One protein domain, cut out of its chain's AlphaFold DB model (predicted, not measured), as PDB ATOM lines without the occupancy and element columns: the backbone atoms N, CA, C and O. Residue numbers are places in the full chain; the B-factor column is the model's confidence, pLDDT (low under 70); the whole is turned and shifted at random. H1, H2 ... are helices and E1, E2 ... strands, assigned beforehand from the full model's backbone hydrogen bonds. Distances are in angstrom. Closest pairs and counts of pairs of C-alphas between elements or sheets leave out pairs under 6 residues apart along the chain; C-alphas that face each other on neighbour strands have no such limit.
ATOM      1  N   LEU A   2      61.713  31.574 -98.249       82.69
ATOM      2  CA  LEU A   2      61.020  30.346 -97.808       82.69
ATOM      3  C   LEU A   2      60.513  30.427 -96.360       82.69
ATOM      4  O   LEU A   2      59.371  30.088 -96.082       82.69
ATOM      5  N   GLU A   3      61.329  30.970 -95.457       82.81
ATOM      6  CA  GLU A   3      60.959  31.146 -94.049       82.81
ATOM      7  C   GLU A   3      59.902  32.229 -93.823       82.81
ATOM      8  O   GLU A   3      59.107  32.105 -92.905       82.81
ATOM      9  N   ILE A   4      59.852  33.275 -94.655       84.56
ATOM     10  CA  ILE A   4      58.829  34.335 -94.570       84.56
ATOM     11  C   ILE A   4      57.499  33.821 -95.134       84.56
ATOM     12  O   ILE A   4      56.442  34.179 -94.613       84.56
ATOM     13  N   ALA A   5      57.551  32.883 -96.081       83.56
ATOM     14  CA  ALA A   5      56.400  32.304 -96.759       83.56
ATOM     15  C   ALA A   5      55.444  33.367 -97.329       83.56
ATOM     16  O   ALA A   5      55.781  34.547 -97.434       83.56
ATOM     17  N   ARG A   6      54.245  32.949 -97.736       80.38
ATOM     18  CA  ARG A   6      53.147  33.872 -98.035       80.38
ATOM     19  C   ARG A   6      52.173  33.892 -96.870       80.38
ATOM     20  O   ARG A   6      51.997  32.891 -96.184       80.38
ATOM     21  N   GLN A   7      51.487  35.014 -96.695       77.06
ATOM     22  CA  GLN A   7      50.398  35.157 -95.728       77.06
ATOM     23  C   GLN A   7      49.111  34.482 -96.242       77.06
ATOM     24  O   GLN A   7      48.056  35.104 -96.339       77.06
ATOM     25  N   ILE A   8      49.210  33.210 -96.629       74.25
ATOM     26  CA  ILE A   8      48.057  32.371 -96.957       74.25
ATOM     27  C   ILE A   8      47.533  31.849 -95.625       74.25
ATOM     28  O   ILE A   8      48.245  31.158 -94.904       74.25
ATOM     29  N   ARG A   9      46.308  32.238 -95.265       74.69
ATOM     30  CA  ARG A   9      45.655  31.805 -94.027       74.69
ATOM     31  C   ARG A   9      44.587  30.768 -94.366       74.69
ATOM     32  O   ARG A   9      43.546  31.162 -94.889       74.69
ATOM     33  N   PRO A  10      44.799  29.478 -94.048       73.94
ATOM     34  CA  PRO A  10      43.772  28.451 -94.232       73.94
ATOM     35  C   PRO A  10      42.517  28.741 -93.396       73.94
ATOM     36  O   PRO A  10      41.403  28.435 -93.809       73.94
ATOM     37  N   ARG A  11      42.698  29.370 -92.224       79.31
ATOM     38  CA  ARG A  11      41.630  29.857 -91.344       79.31
ATOM     39  C   ARG A  11      41.778  31.365 -91.163       79.31
ATOM     40  O   ARG A  11      42.721  31.825 -90.528       79.31
ATOM     41  N   LEU A  12      40.866  32.136 -91.752       78.88
ATOM     42  CA  LEU A  12      41.000  33.594 -91.866       78.88
ATOM     43  C   LEU A  12      40.961  34.324 -90.509       78.88
ATOM     44  O   LEU A  12      41.659  35.321 -90.338       78.88
ATOM     45  N   TYR A  13      40.168  33.806 -89.566       85.12
ATOM     46  CA  TYR A  13      39.885  34.424 -88.263       85.12
ATOM     47  C   TYR A  13      40.657  33.805 -87.090       85.12
ATOM     48  O   TYR A  13      40.412  34.155 -85.940       85.12
ATOM     49  N   ASP A  14      41.580  32.883 -87.362       82.56
ATOM     50  CA  ASP A  14      42.393  32.258 -86.323       82.56
ATOM     51  C   ASP A  14      43.660  33.090 -86.076       82.56
ATOM     52  O   ASP A  14      44.607  33.073 -86.867       82.56
ATOM     53  N   ILE A  15      43.656  33.865 -84.990       82.25
ATOM     54  CA  ILE A  15      44.789  34.711 -84.580       82.25
ATOM     55  C   ILE A  15      45.947  33.908 -83.975       82.25
ATOM     56  O   ILE A  15      47.069  34.407 -83.946       82.25
ATOM     57  N   PHE A  16      45.693  32.671 -83.533       82.12
ATOM     58  CA  PHE A  16      46.693  31.772 -82.949       82.12
ATOM     59  C   PHE A  16      47.272  30.804 -83.987       82.12
ATOM     60  O   PHE A  16      47.892  29.804 -83.635       82.12
ATOM     61  N   CYS A  17      47.074  31.093 -85.276       76.81
ATOM     62  CA  CYS A  17      47.580  30.275 -86.366       76.81
ATOM     63  C   CYS A  17      49.111  30.167 -86.304       76.81
ATOM     64  O   CYS A  17      49.838  31.140 -86.532       76.81
ATOM     65  N   GLU A  18      49.598  28.962 -86.019       78.06
ATOM     66  CA  GLU A  18      51.021  28.659 -86.038       78.06
ATOM     67  C   GLU A  18      51.515  28.464 -87.467       78.06
ATOM     68  O   GLU A  18      50.915  27.769 -88.292       78.06
ATOM     69  N   LYS A  19      52.666  29.063 -87.761       79.00
ATOM     70  CA  LYS A  19      53.297  28.900 -89.061       79.00
ATOM     71  C   LYS A  19      53.907  27.500 -89.184       79.00
ATOM     72  O   LYS A  19      54.667  27.099 -88.298       79.00
ATOM     73  N   PRO A  20      53.679  26.783 -90.300       80.69
ATOM     74  CA  PRO A  20      54.367  25.524 -90.534       80.69
ATOM     75  C   PRO A  20      55.882  25.747 -90.586       80.69
ATOM     76  O   PRO A  20      56.375  26.726 -91.153       80.69
ATOM     77  N   LYS A  21      56.630  24.816 -89.988       82.88
ATOM     78  CA  LYS A  21      58.096  24.850 -90.013       82.88
ATOM     79  C   LYS A  21      58.590  24.694 -91.460       82.88
ATOM     80  O   LYS A  21      58.078  23.819 -92.161       82.88
ATOM     81  N   PRO A  22      59.565  25.504 -91.910       84.06
ATOM     82  CA  PRO A  22      60.088  25.404 -93.268       84.06
ATOM     83  C   PRO A  22      60.783  24.055 -93.490       84.06
ATOM     84  O   PRO A  22      61.348  23.480 -92.558       84.06
ATOM     85  N   LEU A  23      60.752  23.565 -94.735       85.50
ATOM     86  CA  LEU A  23      61.397  22.303 -95.125       85.50
ATOM     87  C   LEU A  23      62.923  22.367 -94.998       85.50
ATOM     88  O   LEU A  23      63.548  21.397 -94.581       85.50
ATOM     89  N   ILE A  24      63.507  23.520 -95.332       87.88
ATOM     90  CA  ILE A  24      64.946  23.771 -95.241       87.88
ATOM     91  C   ILE A  24      65.199  24.765 -94.102       87.88
ATOM     92  O   ILE A  24      64.566  25.829 -94.074       87.88
ATOM     93  N   PRO A  25      66.111  24.459 -93.164       89.31
ATOM     94  CA  PRO A  25      66.481  25.390 -92.112       89.31
ATOM     95  C   PRO A  25      67.304  26.563 -92.664       89.31
ATOM     96  O   PRO A  25      68.059  26.426 -93.624       89.31
ATOM     97  N   ARG A  26      67.198  27.730 -92.019       89.44
ATOM     98  CA  ARG A  26      67.776  28.992 -92.511       89.44
ATOM     99  C   ARG A  26      69.288  28.945 -92.753       89.44
ATOM    100  O   ARG A  26      69.751  29.589 -93.688       89.44
ATOM    101  N   TYR A  27      70.036  28.187 -91.951       89.81
ATOM    102  CA  TYR A  27      71.493  28.072 -92.078       89.81
ATOM    103  C   TYR A  27      71.943  27.331 -93.351       89.81
ATOM    104  O   TYR A  27      73.079  27.498 -93.769       89.81
ATOM    105  N   LEU A  28      71.050  26.574 -94.005       91.69
ATOM    106  CA  LEU A  28      71.301  25.940 -95.308       91.69
ATOM    107  C   LEU A  28      70.816  26.792 -96.492       91.69
ATOM    108  O   LEU A  28      70.821  26.336 -97.632       91.69
ATOM    109  N   CYS A  29      70.359  28.022 -96.247       92.75
ATOM    110  CA  CYS A  29      69.916  28.940 -97.291       92.75
ATOM    111  C   CYS A  29      70.965  30.026 -97.533       92.75
ATOM    112  O   CYS A  29      71.060  30.986 -96.767       92.75
ATOM    113  N   TYR A  30      71.677  29.916 -98.650       93.38
ATOM    114  CA  TYR A  30      72.715  30.861 -99.048       93.38
ATOM    115  C   TYR A  30      72.194  31.856-100.087       93.38
ATOM    116  O   TYR A  30      71.321  31.538-100.895       93.38
ATOM    117  N   GLY A  31      72.708  33.083-100.038       93.06
ATOM    118  CA  GLY A  31      72.453  34.107-101.047       93.06
ATOM    119  C   GLY A  31      73.667  34.262-101.951       93.06
ATOM    120  O   GLY A  31      74.794  34.213-101.469       93.06
ATOM    121  N   VAL A  32      73.425  34.479-103.241       94.06
ATOM    122  CA  VAL A  32      74.466  34.783-104.227       94.06
ATOM    123  C   VAL A  32      74.247  36.212-104.735       94.06
ATOM    124  O   VAL A  32      73.097  36.583-104.997       94.06
ATOM    125  N   PRO A  33      75.303  37.036-104.853       93.62
ATOM    126  CA  PRO A  33      75.186  38.376-105.403       93.62
ATOM    127  C   PRO A  33      74.948  38.331-106.916       93.62
ATOM    128  O   PRO A  33      75.865  38.139-107.705       93.62
ATOM    129  N   GLU A  34      73.698  38.537-107.313       94.81
ATOM    130  CA  GLU A  34      73.248  38.545-108.705       94.81
ATOM    131  C   GLU A  34      71.913  39.310-108.791       94.81
ATOM    132  O   GLU A  34      71.175  39.393-107.800       94.81
ATOM    133  N   ARG A  35      71.608  39.922-109.945       94.94
ATOM    134  CA  ARG A  35      70.283  40.498-110.195       94.94
ATOM    135  C   ARG A  35      69.923  40.551-111.682       94.94
ATOM    136  O   ARG A  35      70.564  41.268-112.450       94.94
ATOM    137  N   ILE A  36      68.785  39.955-112.022       94.31
ATOM    138  CA  ILE A  36      68.060  40.149-113.283       94.31
ATOM    139  C   ILE A  36      66.784  40.975-113.035       94.31
ATOM    140  O   ILE A  36      66.167  40.894-111.969       94.31
ATOM    141  N   ASP A  37      66.417  41.811-114.003       93.31
ATOM    142  CA  ASP A  37      65.185  42.610-114.033       93.31
ATOM    143  C   ASP A  37      63.980  41.799-114.583       93.31
ATOM    144  O   ASP A  37      64.143  40.741-115.186       93.31
ATOM    145  N   TYR A  38      62.749  42.278-114.377       91.31
ATOM    146  CA  TYR A  38      61.529  41.696-114.945       91.31
ATOM    147  C   TYR A  38      61.565  41.539-116.476       91.31
ATOM    148  O   TYR A  38      60.924  40.617-116.984       91.31
ATOM    149  N   ALA A  39      62.291  42.394-117.209       92.44
ATOM    150  CA  ALA A  39      62.473  42.275-118.658       92.44
ATOM    151  C   ALA A  39      63.592  41.291-119.056       92.44
ATOM    152  O   ALA A  39      63.881  41.130-120.239       92.44
ATOM    153  N   GLY A  40      64.226  40.621-118.086       90.88
ATOM    154  CA  GLY A  40      65.300  39.657-118.323       90.88
ATOM    155  C   GLY A  40      66.683  40.288-118.507       90.88
ATOM    156  O   GLY A  40      67.640  39.562-118.789       90.88
ATOM    157  N   GLN A  41      66.812  41.608-118.333       94.56
ATOM    158  CA  GLN A  41      68.095  42.302-118.423       94.56
ATOM    159  C   GLN A  41      68.926  42.080-117.160       94.56
ATOM    160  O   GLN A  41      68.409  42.059-116.042       94.56
ATOM    161  N   VAL A  42      70.236  41.919-117.337       95.69
ATOM    162  CA  VAL A  42      71.172  41.751-116.224       95.69
ATOM    163  C   VAL A  42      71.444  43.116-115.596       95.69
ATOM    164  O   VAL A  42      72.079  43.970-116.205       95.69
ATOM    165  N   VAL A  43      70.969  43.312-114.365       94.75
ATOM    166  CA  VAL A  43      71.220  44.521-113.559       94.75
ATOM    167  C   VAL A  43      72.525  44.375-112.781       94.75
ATOM    168  O   VAL A  43      73.301  45.320-112.669       94.75
ATOM    169  N   ARG A  44      72.773  43.178-112.242       94.50
ATOM    170  CA  ARG A  44      74.028  42.810-111.587       94.50
ATOM    171  C   ARG A  44      74.470  41.447-112.122       94.50
ATOM    172  O   ARG A  44      73.703  40.492-111.975       94.50
ATOM    173  N   PRO A  45      75.669  41.345-112.723       94.75
ATOM    174  CA  PRO A  45      76.171  40.075-113.231       94.75
ATOM    175  C   PRO A  45      76.355  39.068-112.095       94.75
ATOM    176  O   PRO A  45      76.544  39.453-110.938       94.75
ATOM    177  N   LEU A  46      76.288  37.784-112.443       94.81
ATOM    178  CA  LEU A  46      76.574  36.700-111.514       94.81
ATOM    179  C   LEU A  46      78.041  36.756-111.073       94.81
ATOM    180  O   LEU A  46      78.950  36.707-111.898       94.81
ATOM    181  N   ASP A  47      78.251  36.822-109.766       94.31
ATOM    182  CA  ASP A  47      79.569  36.692-109.153       94.31
ATOM    183  C   ASP A  47      79.916  35.205-108.972       94.31
ATOM    184  O   ASP A  47      79.437  34.545-108.045       94.31
ATOM    185  N   GLU A  48      80.706  34.651-109.895       93.31
ATOM    186  CA  GLU A  48      81.076  33.229-109.874       93.31
ATOM    187  C   GLU A  48      81.961  32.856-108.677       93.31
ATOM    188  O   GLU A  48      81.865  31.734-108.171       93.31
ATOM    189  N   ASP A  49      82.787  33.779-108.186       94.19
ATOM    190  CA  ASP A  49      83.651  33.519-107.035       94.19
ATOM    191  C   ASP A  49      82.814  33.406-105.760       94.19
ATOM    192  O   ASP A  49      82.975  32.445-105.000       94.19
ATOM    193  N   ALA A  50      81.821  34.283-105.586       94.06
ATOM    194  CA  ALA A  50      80.853  34.165-104.499       94.06
ATOM    195  C   ALA A  50      80.035  32.860-104.577       94.06
ATOM    196  O   ALA A  50      79.756  32.238-103.549       94.06
ATOM    197  N   VAL A  51      79.675  32.394-105.783       94.81
ATOM    198  CA  VAL A  51      79.032  31.074-105.955       94.81
ATOM    199  C   VAL A  51      79.959  29.964-105.466       94.81
ATOM    200  O   VAL A  51      79.527  29.104-104.700       94.81
ATOM    201  N   ARG A  52      81.235  29.981-105.858       94.69
ATOM    202  CA  ARG A  52      82.213  28.966-105.433       94.69
ATOM    203  C   ARG A  52      82.432  28.967-103.924       94.69
ATOM    204  O   ARG A  52      82.549  27.899-103.324       94.69
ATOM    205  N   GLU A  53      82.448  30.132-103.283       94.81
ATOM    206  CA  GLU A  53      82.502  30.233-101.821       94.81
ATOM    207  C   GLU A  53      81.287  29.580-101.154       94.81
ATOM    208  O   GLU A  53      81.445  28.782-100.224       94.81
ATOM    209  N   VAL A  54      80.087  29.848-101.674       94.44
ATOM    210  CA  VAL A  54      78.847  29.209-101.214       94.44
ATOM    211  C   VAL A  54      78.909  27.694-101.404       94.44
ATOM    212  O   VAL A  54      78.591  26.951-100.479       94.44
ATOM    213  N   VAL A  55      79.379  27.209-102.555       93.75
ATOM    214  CA  VAL A  55      79.520  25.769-102.823       93.75
ATOM    215  C   VAL A  55      80.492  25.106-101.844       93.75
ATOM    216  O   VAL A  55      80.208  24.028-101.315       93.75
ATOM    217  N   ARG A  56      81.603  25.769-101.505       92.50
ATOM    218  CA  ARG A  56      82.538  25.284-100.475       92.50
ATOM    219  C   ARG A  56      81.904  25.237 -99.088       92.50
ATOM    220  O   ARG A  56      82.225  24.326 -98.324       92.50
ATOM    221  N   ALA A  57      81.039  26.193 -98.745       92.25
ATOM    222  CA  ALA A  57      80.282  26.166 -97.494       92.25
ATOM    223  C   ALA A  57      79.279  25.002 -97.481       92.25
ATOM    224  O   ALA A  57      79.275  24.214 -96.541       92.25
ATOM    225  N   ILE A  58      78.525  24.820 -98.569       91.69
ATOM    226  CA  ILE A  58      77.581  23.710 -98.755       91.69
ATOM    227  C   ILE A  58      78.280  22.352 -98.616       91.69
ATOM    228  O   ILE A  58      77.760  21.452 -97.956       91.69
ATOM    229  N   ARG A  59      79.490  22.209 -99.169       90.44
ATOM    230  CA  ARG A  59      80.290  20.982 -99.054       90.44
ATOM    231  C   ARG A  59      80.558  20.578 -97.602       90.44
ATOM    232  O   ARG A  59      80.583  19.389 -97.306       90.44
ATOM    233  N   LYS A  60      80.757  21.542 -96.696       91.06
ATOM    234  CA  LYS A  60      81.019  21.266 -95.270       91.06
ATOM    235  C   LYS A  60      79.800  20.680 -94.556       91.06
ATOM    236  O   LYS A  60      79.966  19.924 -93.605       91.06
ATOM    237  N   GLU A  61      78.601  20.990 -95.040       90.31
ATOM    238  CA  GLU A  61      77.330  20.543 -94.465       90.31
ATOM    239  C   GLU A  61      76.903  19.141 -94.947       90.31
ATOM    240  O   GLU A  61      75.900  18.616 -94.471       90.31
ATOM    241  N   ASN A  62      77.658  18.510 -95.863       88.12
ATOM    242  CA  ASN A  62      77.385  17.169 -96.411       88.12
ATOM    243  C   ASN A  62      75.950  16.996 -96.948       88.12
ATOM    244  O   ASN A  62      75.278  16.001 -96.667       88.12
ATOM    245  N   VAL A  63      75.461  17.974 -97.713       90.62
ATOM    246  CA  VAL A  63      74.129  17.888 -98.325       90.62
ATOM    247  C   VAL A  63      74.110  16.890 -99.487       90.62
ATOM    248  O   VAL A  63      75.068  16.791-100.248       90.62
ATOM    249  N   GLU A  64      72.996  16.175 -99.649       92.38
ATOM    250  CA  GLU A  64      72.797  15.225-100.758       92.38
ATOM    251  C   GLU A  64      72.204  15.912-102.008       92.38
ATOM    252  O   GLU A  64      72.391  15.436-103.128       92.38
ATOM    253  N   ALA A  65      71.509  17.043-101.838       94.44
ATOM    254  CA  ALA A  65      70.860  17.773-102.924       94.44
ATOM    255  C   ALA A  65      70.816  19.291-102.683       94.44
ATOM    256  O   ALA A  65      70.745  19.750-101.541       94.44
ATOM    257  N   VAL A  66      70.812  20.067-103.769       95.44
ATOM    258  CA  VAL A  66      70.777  21.533-103.779       95.44
ATOM    259  C   VAL A  66      69.672  22.026-104.713       95.44
ATOM    260  O   VAL A  66      69.567  21.613-105.866       95.44
ATOM    261  N   ALA A  67      68.861  22.956-104.213       95.00
ATOM    262  CA  ALA A  67      67.889  23.701-105.003       95.00
ATOM    263  C   ALA A  67      68.438  25.100-105.304       95.00
ATOM    264  O   ALA A  67      68.811  25.831-104.383       95.00
ATOM    265  N   VAL A  68      68.451  25.485-106.576       95.56
ATOM    266  CA  VAL A  68      68.785  26.844-107.013       95.56
ATOM    267  C   VAL A  68      67.484  27.553-107.358       95.56
ATOM    268  O   VAL A  68      66.610  26.968-107.992       95.56
ATOM    269  N   CYS A  69      67.321  28.785-106.870       94.50
ATOM    270  CA  CYS A  69      66.157  29.625-107.138       94.50
ATOM    271  C   CYS A  69      66.587  31.093-107.191       94.50
ATOM    272  O   CYS A  69      66.769  31.721-106.145       94.50
ATOM    273  N   LEU A  70      66.716  31.650-108.394       93.81
ATOM    274  CA  LEU A  70      67.008  33.073-108.590       93.81
ATOM    275  C   LEU A  70      65.736  33.858-108.943       93.81
ATOM    276  O   LEU A  70      64.705  33.304-109.350       93.81
ATOM    277  N   LEU A  71      65.774  35.173-108.733       92.75
ATOM    278  CA  LEU A  71      64.674  36.053-109.131       92.75
ATOM    279  C   LEU A  71      64.679  36.226-110.652       92.75
ATOM    280  O   LEU A  71      65.732  36.324-111.263       92.75
ATOM    281  N   HIS A  72      63.487  36.251-111.252       92.00
ATOM    282  CA  HIS A  72      63.292  36.384-112.705       92.00
ATOM    283  C   HIS A  72      63.975  35.317-113.581       92.00
ATOM    284  O   HIS A  72      64.034  35.466-114.801       92.00
ATOM    285  N   SER A  73      64.377  34.185-112.999       90.56
ATOM    286  CA  SER A  73      64.990  33.087-113.753       90.56
ATOM    287  C   SER A  73      64.053  32.399-114.753       90.56
ATOM    288  O   SER A  73      64.515  31.771-115.699       90.56
ATOM    289  N   TYR A  74      62.737  32.575-114.593       90.38
ATOM    290  CA  TYR A  74      61.730  32.158-115.574       90.38
ATOM    291  C   TYR A  74      61.796  32.962-116.885       90.38
ATOM    292  O   TYR A  74      61.351  32.469-117.915       90.38
ATOM    293  N   VAL A  75      62.338  34.189-116.860       92.62
ATOM    294  CA  VAL A  75      62.547  35.022-118.061       92.62
ATOM    295  C   VAL A  75      63.932  34.774-118.637       92.62
ATOM    296  O   VAL A  75      64.077  34.537-119.833       92.62
ATOM    297  N   ASN A  76      64.954  34.827-117.782       93.38
ATOM    298  CA  ASN A  76      66.339  34.629-118.182       93.38
ATOM    299  C   ASN A  76      67.009  33.583-117.271       93.38
ATOM    300  O   ASN A  76      67.429  33.912-116.159       93.38
ATOM    301  N   PRO A  77      67.137  32.324-117.729       94.81
ATOM    302  CA  PRO A  77      67.700  31.239-116.928       94.81
ATOM    303  C   PRO A  77      69.236  31.215-116.923       94.81
ATOM    304  O   PRO A  77      69.821  30.305-116.337       94.81
ATOM    305  N   ALA A  78      69.916  32.159-117.589       94.94
ATOM    306  CA  ALA A  78      71.361  32.092-117.820       94.94
ATOM    307  C   ALA A  78      72.172  31.991-116.518       94.94
ATOM    308  O   ALA A  78      73.020  31.109-116.386       94.94
ATOM    309  N   HIS A  79      71.876  32.843-115.533       95.12
ATOM    310  CA  HIS A  79      72.578  32.823-114.250       95.12
ATOM    311  C   HIS A  79      72.276  31.560-113.440       95.12
ATOM    312  O   HIS A  79      73.180  30.974-112.855       95.12
ATOM    313  N   GLU A  80      71.028  31.090-113.452       94.94
ATOM    314  CA  GLU A  80      70.635  29.885-112.719       94.94
ATOM    315  C   GLU A  80      71.310  28.629-113.293       94.94
ATOM    316  O   GLU A  80      71.857  27.823-112.542       94.94
ATOM    317  N   ARG A  81      71.379  28.515-114.626       95.56
ATOM    318  CA  ARG A  81      72.135  27.453-115.306       95.56
ATOM    319  C   ARG A  81      73.626  27.526-115.010       95.56
ATOM    320  O   ARG A  81      74.246  26.486-114.800       95.56
ATOM    321  N   ARG A  82      74.206  28.732-114.961       95.75
ATOM    322  CA  ARG A  82      75.629  28.887-114.637       95.75
ATOM    323  C   ARG A  82      75.930  28.457-113.203       95.75
ATOM    324  O   ARG A  82      76.889  27.722-112.997       95.75
ATOM    325  N   VAL A  83      75.083  28.822-112.240       95.62
ATOM    326  CA  VAL A  83      75.186  28.332-110.854       95.62
ATOM    327  C   VAL A  83      75.082  26.805-110.809       95.62
ATOM    328  O   VAL A  83      75.902  26.162-110.159       95.62
ATOM    329  N   GLY A  84      74.126  26.216-111.534       94.62
ATOM    330  CA  GLY A  84      73.991  24.761-111.640       94.62
ATOM    331  C   GLY A  84      75.244  24.074-112.186       94.62
ATOM    332  O   GLY A  84      75.680  23.072-111.624       94.62
ATOM    333  N   ALA A  85      75.859  24.643-113.228       95.56
ATOM    334  CA  ALA A  85      77.106  24.139-113.796       95.56
ATOM    335  C   ALA A  85      78.259  24.188-112.783       95.56
ATOM    336  O   ALA A  85      78.933  23.182-112.587       95.56
ATOM    337  N   VAL A  86      78.433  25.307-112.069       94.88
ATOM    338  CA  VAL A  86      79.473  25.439-111.033       94.88
ATOM    339  C   VAL A  86      79.268  24.426-109.900       94.88
ATOM    340  O   VAL A  86      80.232  23.824-109.431       94.88
ATOM    341  N   ILE A  87      78.022  24.194-109.471       94.56
ATOM    342  CA  ILE A  87      77.726  23.170-108.457       94.56
ATOM    343  C   ILE A  87      78.074  21.773-108.986       94.56
ATOM    344  O   ILE A  87      78.678  20.996-108.256       94.56
ATOM    345  N   ALA A  88      77.736  21.455-110.237       93.19
ATOM    346  CA  ALA A  88      78.047  20.157-110.834       93.19
ATOM    347  C   ALA A  88      79.562  19.929-111.015       93.19
ATOM    348  O   ALA A  88      80.030  18.804-110.849       93.19
ATOM    349  N   GLU A  89      80.325  20.984-111.321       92.94
ATOM    350  CA  GLU A  89      81.791  20.954-111.434       92.94
ATOM    351  C   GLU A  89      82.466  20.669-110.076       92.94
ATOM    352  O   GLU A  89      83.376  19.848-109.988       92.94
ATOM    353  N   GLU A  90      82.013  21.324-109.003       92.19
ATOM    354  CA  GLU A  90      82.642  21.254-107.672       92.19
ATOM    355  C   GLU A  90      82.078  20.128-106.780       92.19
ATOM    356  O   GLU A  90      82.766  19.631-105.884       92.19
ATOM    357  N   LEU A  91      80.818  19.728-106.994       91.75
ATOM    358  CA  LEU A  91      80.075  18.729-106.217       91.75
ATOM    359  C   LEU A  91      79.356  17.718-107.137       91.75
ATOM    360  O   LEU A  91      78.126  17.648-107.140       91.75
ATOM    361  N   PRO A  92      80.091  16.865-107.874       89.56
ATOM    362  CA  PRO A  92      79.503  15.960-108.869       89.56
ATOM    363  C   PRO A  92      78.573  14.884-108.282       89.56
ATOM    364  O   PRO A  92      77.779  14.292-109.007       89.56
ATOM    365  N   ALA A  93      78.663  14.610-106.978       89.75
ATOM    366  CA  ALA A  93      77.820  13.628-106.292       89.75
ATOM    367  C   ALA A  93      76.481  14.201-105.786       89.75
ATOM    368  O   ALA A  93      75.649  13.447-105.284       89.75
ATOM    369  N   VAL A  94      76.283  15.521-105.867       93.25
ATOM    370  CA  VAL A  94      75.117  16.211-105.302       93.25
ATOM    371  C   VAL A  94      74.065  16.432-106.384       93.25
ATOM    372  O   VAL A  94      74.367  16.907-107.478       93.25
ATOM    373  N   PHE A  95      72.808  16.127-106.071       93.69
ATOM    374  CA  PHE A  95      71.697  16.384-106.987       93.69
ATOM    375  C   PHE A  95      71.398  17.884-107.069       93.69
ATOM    376  O   PHE A  95      71.295  18.551-106.041       93.69
ATOM    377  N   VAL A  96      71.204  18.422-108.273       94.88
ATOM    378  CA  VAL A  96      70.911  19.849-108.480       94.88
ATOM    379  C   VAL A  96      69.539  20.012-109.119       94.88
ATOM    380  O   VAL A  96      69.258  19.421-110.158       94.88
ATOM    381  N   SER A  97      68.685  20.838-108.511       95.31
ATOM    382  CA  SER A  97      67.405  21.255-109.091       95.31
ATOM    383  C   SER A  97      67.439  22.735-109.442       95.31
ATOM    384  O   SER A  97      67.649  23.570-108.562       95.31
ATOM    385  N   LEU A  98      67.188  23.056-110.710       95.44
ATOM    386  CA  LEU A  98      67.060  24.431-111.181       95.44
ATOM    387  C   LEU A  98      65.589  24.816-111.275       95.44
ATOM    388  O   LEU A  98      64.773  24.112-111.875       95.44
ATOM    389  N   SER A  99      65.237  25.959-110.699       94.25
ATOM    390  CA  SER A  99      63.853  26.417-110.675       94.25
ATOM    391  C   SER A  99      63.329  26.815-112.054       94.25
ATOM    392  O   SER A  99      62.170  26.539-112.359       94.25
ATOM    393  N   SER A 100      64.187  27.374-112.912       93.00
ATOM    394  CA  SER A 100      63.869  27.688-114.307       93.00
ATOM    395  C   SER A 100      63.575  26.466-115.178       93.00
ATOM    396  O   SER A 100      62.913  26.601-116.199       93.00
ATOM    397  N   GLU A 101      64.100  25.291-114.826       91.44
ATOM    398  CA  GLU A 101      63.870  24.060-115.594       91.44
ATOM    399  C   GLU A 101      62.621  23.334-115.100       91.44
ATOM    400  O   GLU A 101      61.813  22.884-115.904       91.44
ATOM    401  N   LEU A 102      62.425  23.297-113.780       89.44
ATOM    402  CA  LEU A 102      61.316  22.574-113.167       89.44
ATOM    403  C   LEU A 102      59.978  23.321-113.264       89.44
ATOM    404  O   LEU A 102      58.942  22.738-113.570       89.44
ATOM    405  N   CYS A 103      59.968  24.607-112.913       89.50
ATOM    406  CA  CYS A 103      58.746  25.399-112.820       89.50
ATOM    407  C   CYS A 103      59.042  26.859-113.196       89.50
ATOM    408  O   CYS A 103      59.174  27.704-112.302       89.50
ATOM    409  N   PRO A 104      59.152  27.181-114.503       88.75
ATOM    410  CA  PRO A 104      59.422  28.532-115.004       88.75
ATOM    411  C   PRO A 104      58.189  29.444-114.895       88.75
ATOM    412  O   PRO A 104      57.756  30.067-115.857       88.75
ATOM    413  N   GLU A 105      57.617  29.534-113.698       88.25
ATOM    414  CA  GLU A 105      56.437  30.337-113.408       88.25
ATOM    415  C   GLU A 105      56.799  31.627-112.675       88.25
ATOM    416  O   GLU A 105      57.755  31.709-111.885       88.25
ATOM    417  N   MET A 106      55.985  32.654-112.918       83.19
ATOM    418  CA  MET A 106      56.115  33.937-112.243       83.19
ATOM    419  C   MET A 106      55.756  33.791-110.757       83.19
ATOM    420  O   MET A 106      54.808  33.096-110.396       83.19
ATOM    421  N   ARG A 107      56.463  34.545-109.902       85.69
ATOM    422  CA  ARG A 107      56.462  34.492-108.423       85.69
ATOM    423  C   ARG A 107      57.384  33.427-107.846       85.69
ATOM    424  O   ARG A 107      57.304  32.238-108.115       85.69
ATOM    425  N   GLU A 108      58.246  33.903-106.974       87.50
ATOM    426  CA  GLU A 108      59.348  33.183-106.376       87.50
ATOM    427  C   GLU A 108      58.887  32.106-105.389       87.50
ATOM    428  O   GLU A 108      59.433  31.012-105.419       87.50
ATOM    429  N   TYR A 109      57.877  32.360-104.543       89.25
ATOM    430  CA  TYR A 109      57.530  31.438-103.443       89.25
ATOM    431  C   TYR A 109      57.104  30.051-103.907       89.25
ATOM    432  O   TYR A 109      57.672  29.062-103.450       89.25
ATOM    433  N   PHE A 110      56.132  29.971-104.812       87.88
ATOM    434  CA  PHE A 110      55.642  28.678-105.283       87.88
ATOM    435  C   PHE A 110      56.704  27.953-106.096       87.88
ATOM    436  O   PHE A 110      56.932  26.771-105.864       87.88
ATOM    437  N   ARG A 111      57.419  28.683-106.959       91.50
ATOM    438  CA  ARG A 111      58.544  28.142-107.715       91.50
ATOM    439  C   ARG A 111      59.598  27.540-106.780       91.50
ATOM    440  O   ARG A 111      59.893  26.356-106.879       91.50
ATOM    441  N   ALA A 112      60.077  28.312-105.807       91.69
ATOM    442  CA  ALA A 112      61.089  27.843-104.869       91.69
ATOM    443  C   ALA A 112      60.597  26.699-103.981       91.69
ATOM    444  O   ALA A 112      61.353  25.772-103.719       91.69
ATOM    445  N   SER A 113      59.337  26.724-103.539       91.56
ATOM    446  CA  SER A 113      58.758  25.621-102.768       91.56
ATOM    447  C   SER A 113      58.780  24.314-103.563       91.56
ATOM    448  O   SER A 113      59.183  23.285-103.027       91.56
ATOM    449  N   THR A 114      58.390  24.350-104.839       91.75
ATOM    450  CA  THR A 114      58.392  23.175-105.721       91.75
ATOM    451  C   THR A 114      59.812  22.679-105.988       91.75
ATOM    452  O   THR A 114      60.068  21.483-105.872       91.75
ATOM    453  N   THR A 115      60.756  23.580-106.276       93.75
ATOM    454  CA  THR A 115      62.167  23.224-106.511       93.75
ATOM    455  C   THR A 115      62.826  22.624-105.271       93.75
ATOM    456  O   THR A 115      63.574  21.656-105.376       93.75
ATOM    457  N   VAL A 116      62.508  23.145-104.084       93.62
ATOM    458  CA  VAL A 116      62.984  22.597-102.808       93.62
ATOM    459  C   VAL A 116      62.447  21.194-102.567       93.62
ATOM    460  O   VAL A 116      63.227  20.310-102.225       93.62
ATOM    461  N   ILE A 117      61.144  20.978-102.765       93.00
ATOM    462  CA  ILE A 117      60.548  19.643-102.635       93.00
ATOM    463  C   ILE A 117      61.247  18.688-103.605       93.00
ATOM    464  O   ILE A 117      61.745  17.653-103.181       93.00
ATOM    465  N   ASN A 118      61.391  19.077-104.872       94.06
ATOM    466  CA  ASN A 118      62.057  18.253-105.875       94.06
ATOM    467  C   ASN A 118      63.486  17.858-105.467       94.06
ATOM    468  O   ASN A 118      63.838  16.686-105.543       94.06
ATOM    469  N   ALA A 119      64.288  18.810-104.979       93.56
ATOM    470  CA  ALA A 119      65.648  18.539-104.522       93.56
ATOM    471  C   ALA A 119      65.697  17.557-103.343       93.56
ATOM    472  O   ALA A 119      66.528  16.656-103.339       93.56
ATOM    473  N   VAL A 120      64.793  17.691-102.369       92.25
ATOM    474  CA  VAL A 120      64.720  16.772-101.221       92.25
ATOM    475  C   VAL A 120      64.319  15.356-101.654       92.25
ATOM    476  O   VAL A 120      64.847  14.381-101.118       92.25
ATOM    477  N   GLU A 121      63.433  15.232-102.643       92.38
ATOM    478  CA  GLU A 121      62.963  13.938-103.144       92.38
ATOM    479  C   GLU A 121      63.991  13.196-104.009       92.38
ATOM    480  O   GLU A 121      64.023  11.962-104.006       92.38
TER     481      GLU A 121
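AT A GLANCE: This is residues 2 to 121 of the 241 residues of an uncharacterized protein of Acidobacteria bacterium (UniProt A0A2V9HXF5). A small core of two parallel strands, E2 and E3, is set between two helices, H4 on one side and H2 on the other, and a third helix, H1, packs on H2 at a steep tilt, apart from H4. A long stretch without named elements, residues 2 to 41, makes a loop reaching far out beyond H4, of which residues 10 to 16 stick out. The printed part has 120 residues with four named helices and three named strands, in the order E1 H1 E2 H2 E3 H3 H4; under half of the residues, 55, are in named elements, and the class is mostly helix. The whole is compact, with a radius of gyration of the C-alphas of 15.4 A and spans of 49 by 37 by 21 A.

HOW THE PARTS SIT: E2, residues 65 to 68, and E3, residues 95 to 98, are parallel neighbours at 16 degrees; N 66 and O 95 are 2.8 A apart and N 97 and O 66 are 2.9 A apart, within hydrogen-bond range. With H2, residues 78 to 90, they form a strand-helix-strand unit, two parallel neighbour strands with a helix between them in the chain, and its crossover is right-handed. The closest C-alphas of H2 and E3 are those of Gly 84 and Val 96, 6.6 A apart. For H4, residues 108 to 121, and E2 they are those of Ala 67 and Val 116, 5.5 A apart. H2 and H4 are apart. H1, residues 48 to 60, touches H2, closest at the C-alphas of Val 55 and Ile 87, 6.5 A apart, at a steep tilt of 46 degrees, the same way. H4 touches H3, residues 99 to 102, with its residues 111 to 115 alone; the closest C-alphas are those of Ser 99 and Thr 115, 5.5 A apart. E1, residues 42 to 44, pairs with no named strand, but residues 35 to 36 pair with it, antiparallel. E1 and H1 are apart. Every O i to N i+4 pair is within hydrogen-bond range in H2 and H4, and 8 of 9 are in H1; H3 is too short for such a pair.

IN THESE COORDINATES: E2 and E3 each measure 10.2 A from first to last C-alpha. H4 measures 19.8 A, H1 18.9 A and H2 18.6 A. C-alpha 42, where E1 begins, is at (71.172, 41.751, -116.224); C-alpha 65, where E2 begins, is at (70.860, 17.773, -102.924); H4 ends with C-alpha 121 at (62.963, 13.938, -103.144).

THE WHOLE: The two C-alphas farthest apart, those of Tyr 13 and Glu 89, are 49.7 A apart. The printed part has no cut. The link from E2 to H2 is short, and the other links between named elements are tight. The mean pLDDT of the printed part is 90.4, and no printed residue is under 70.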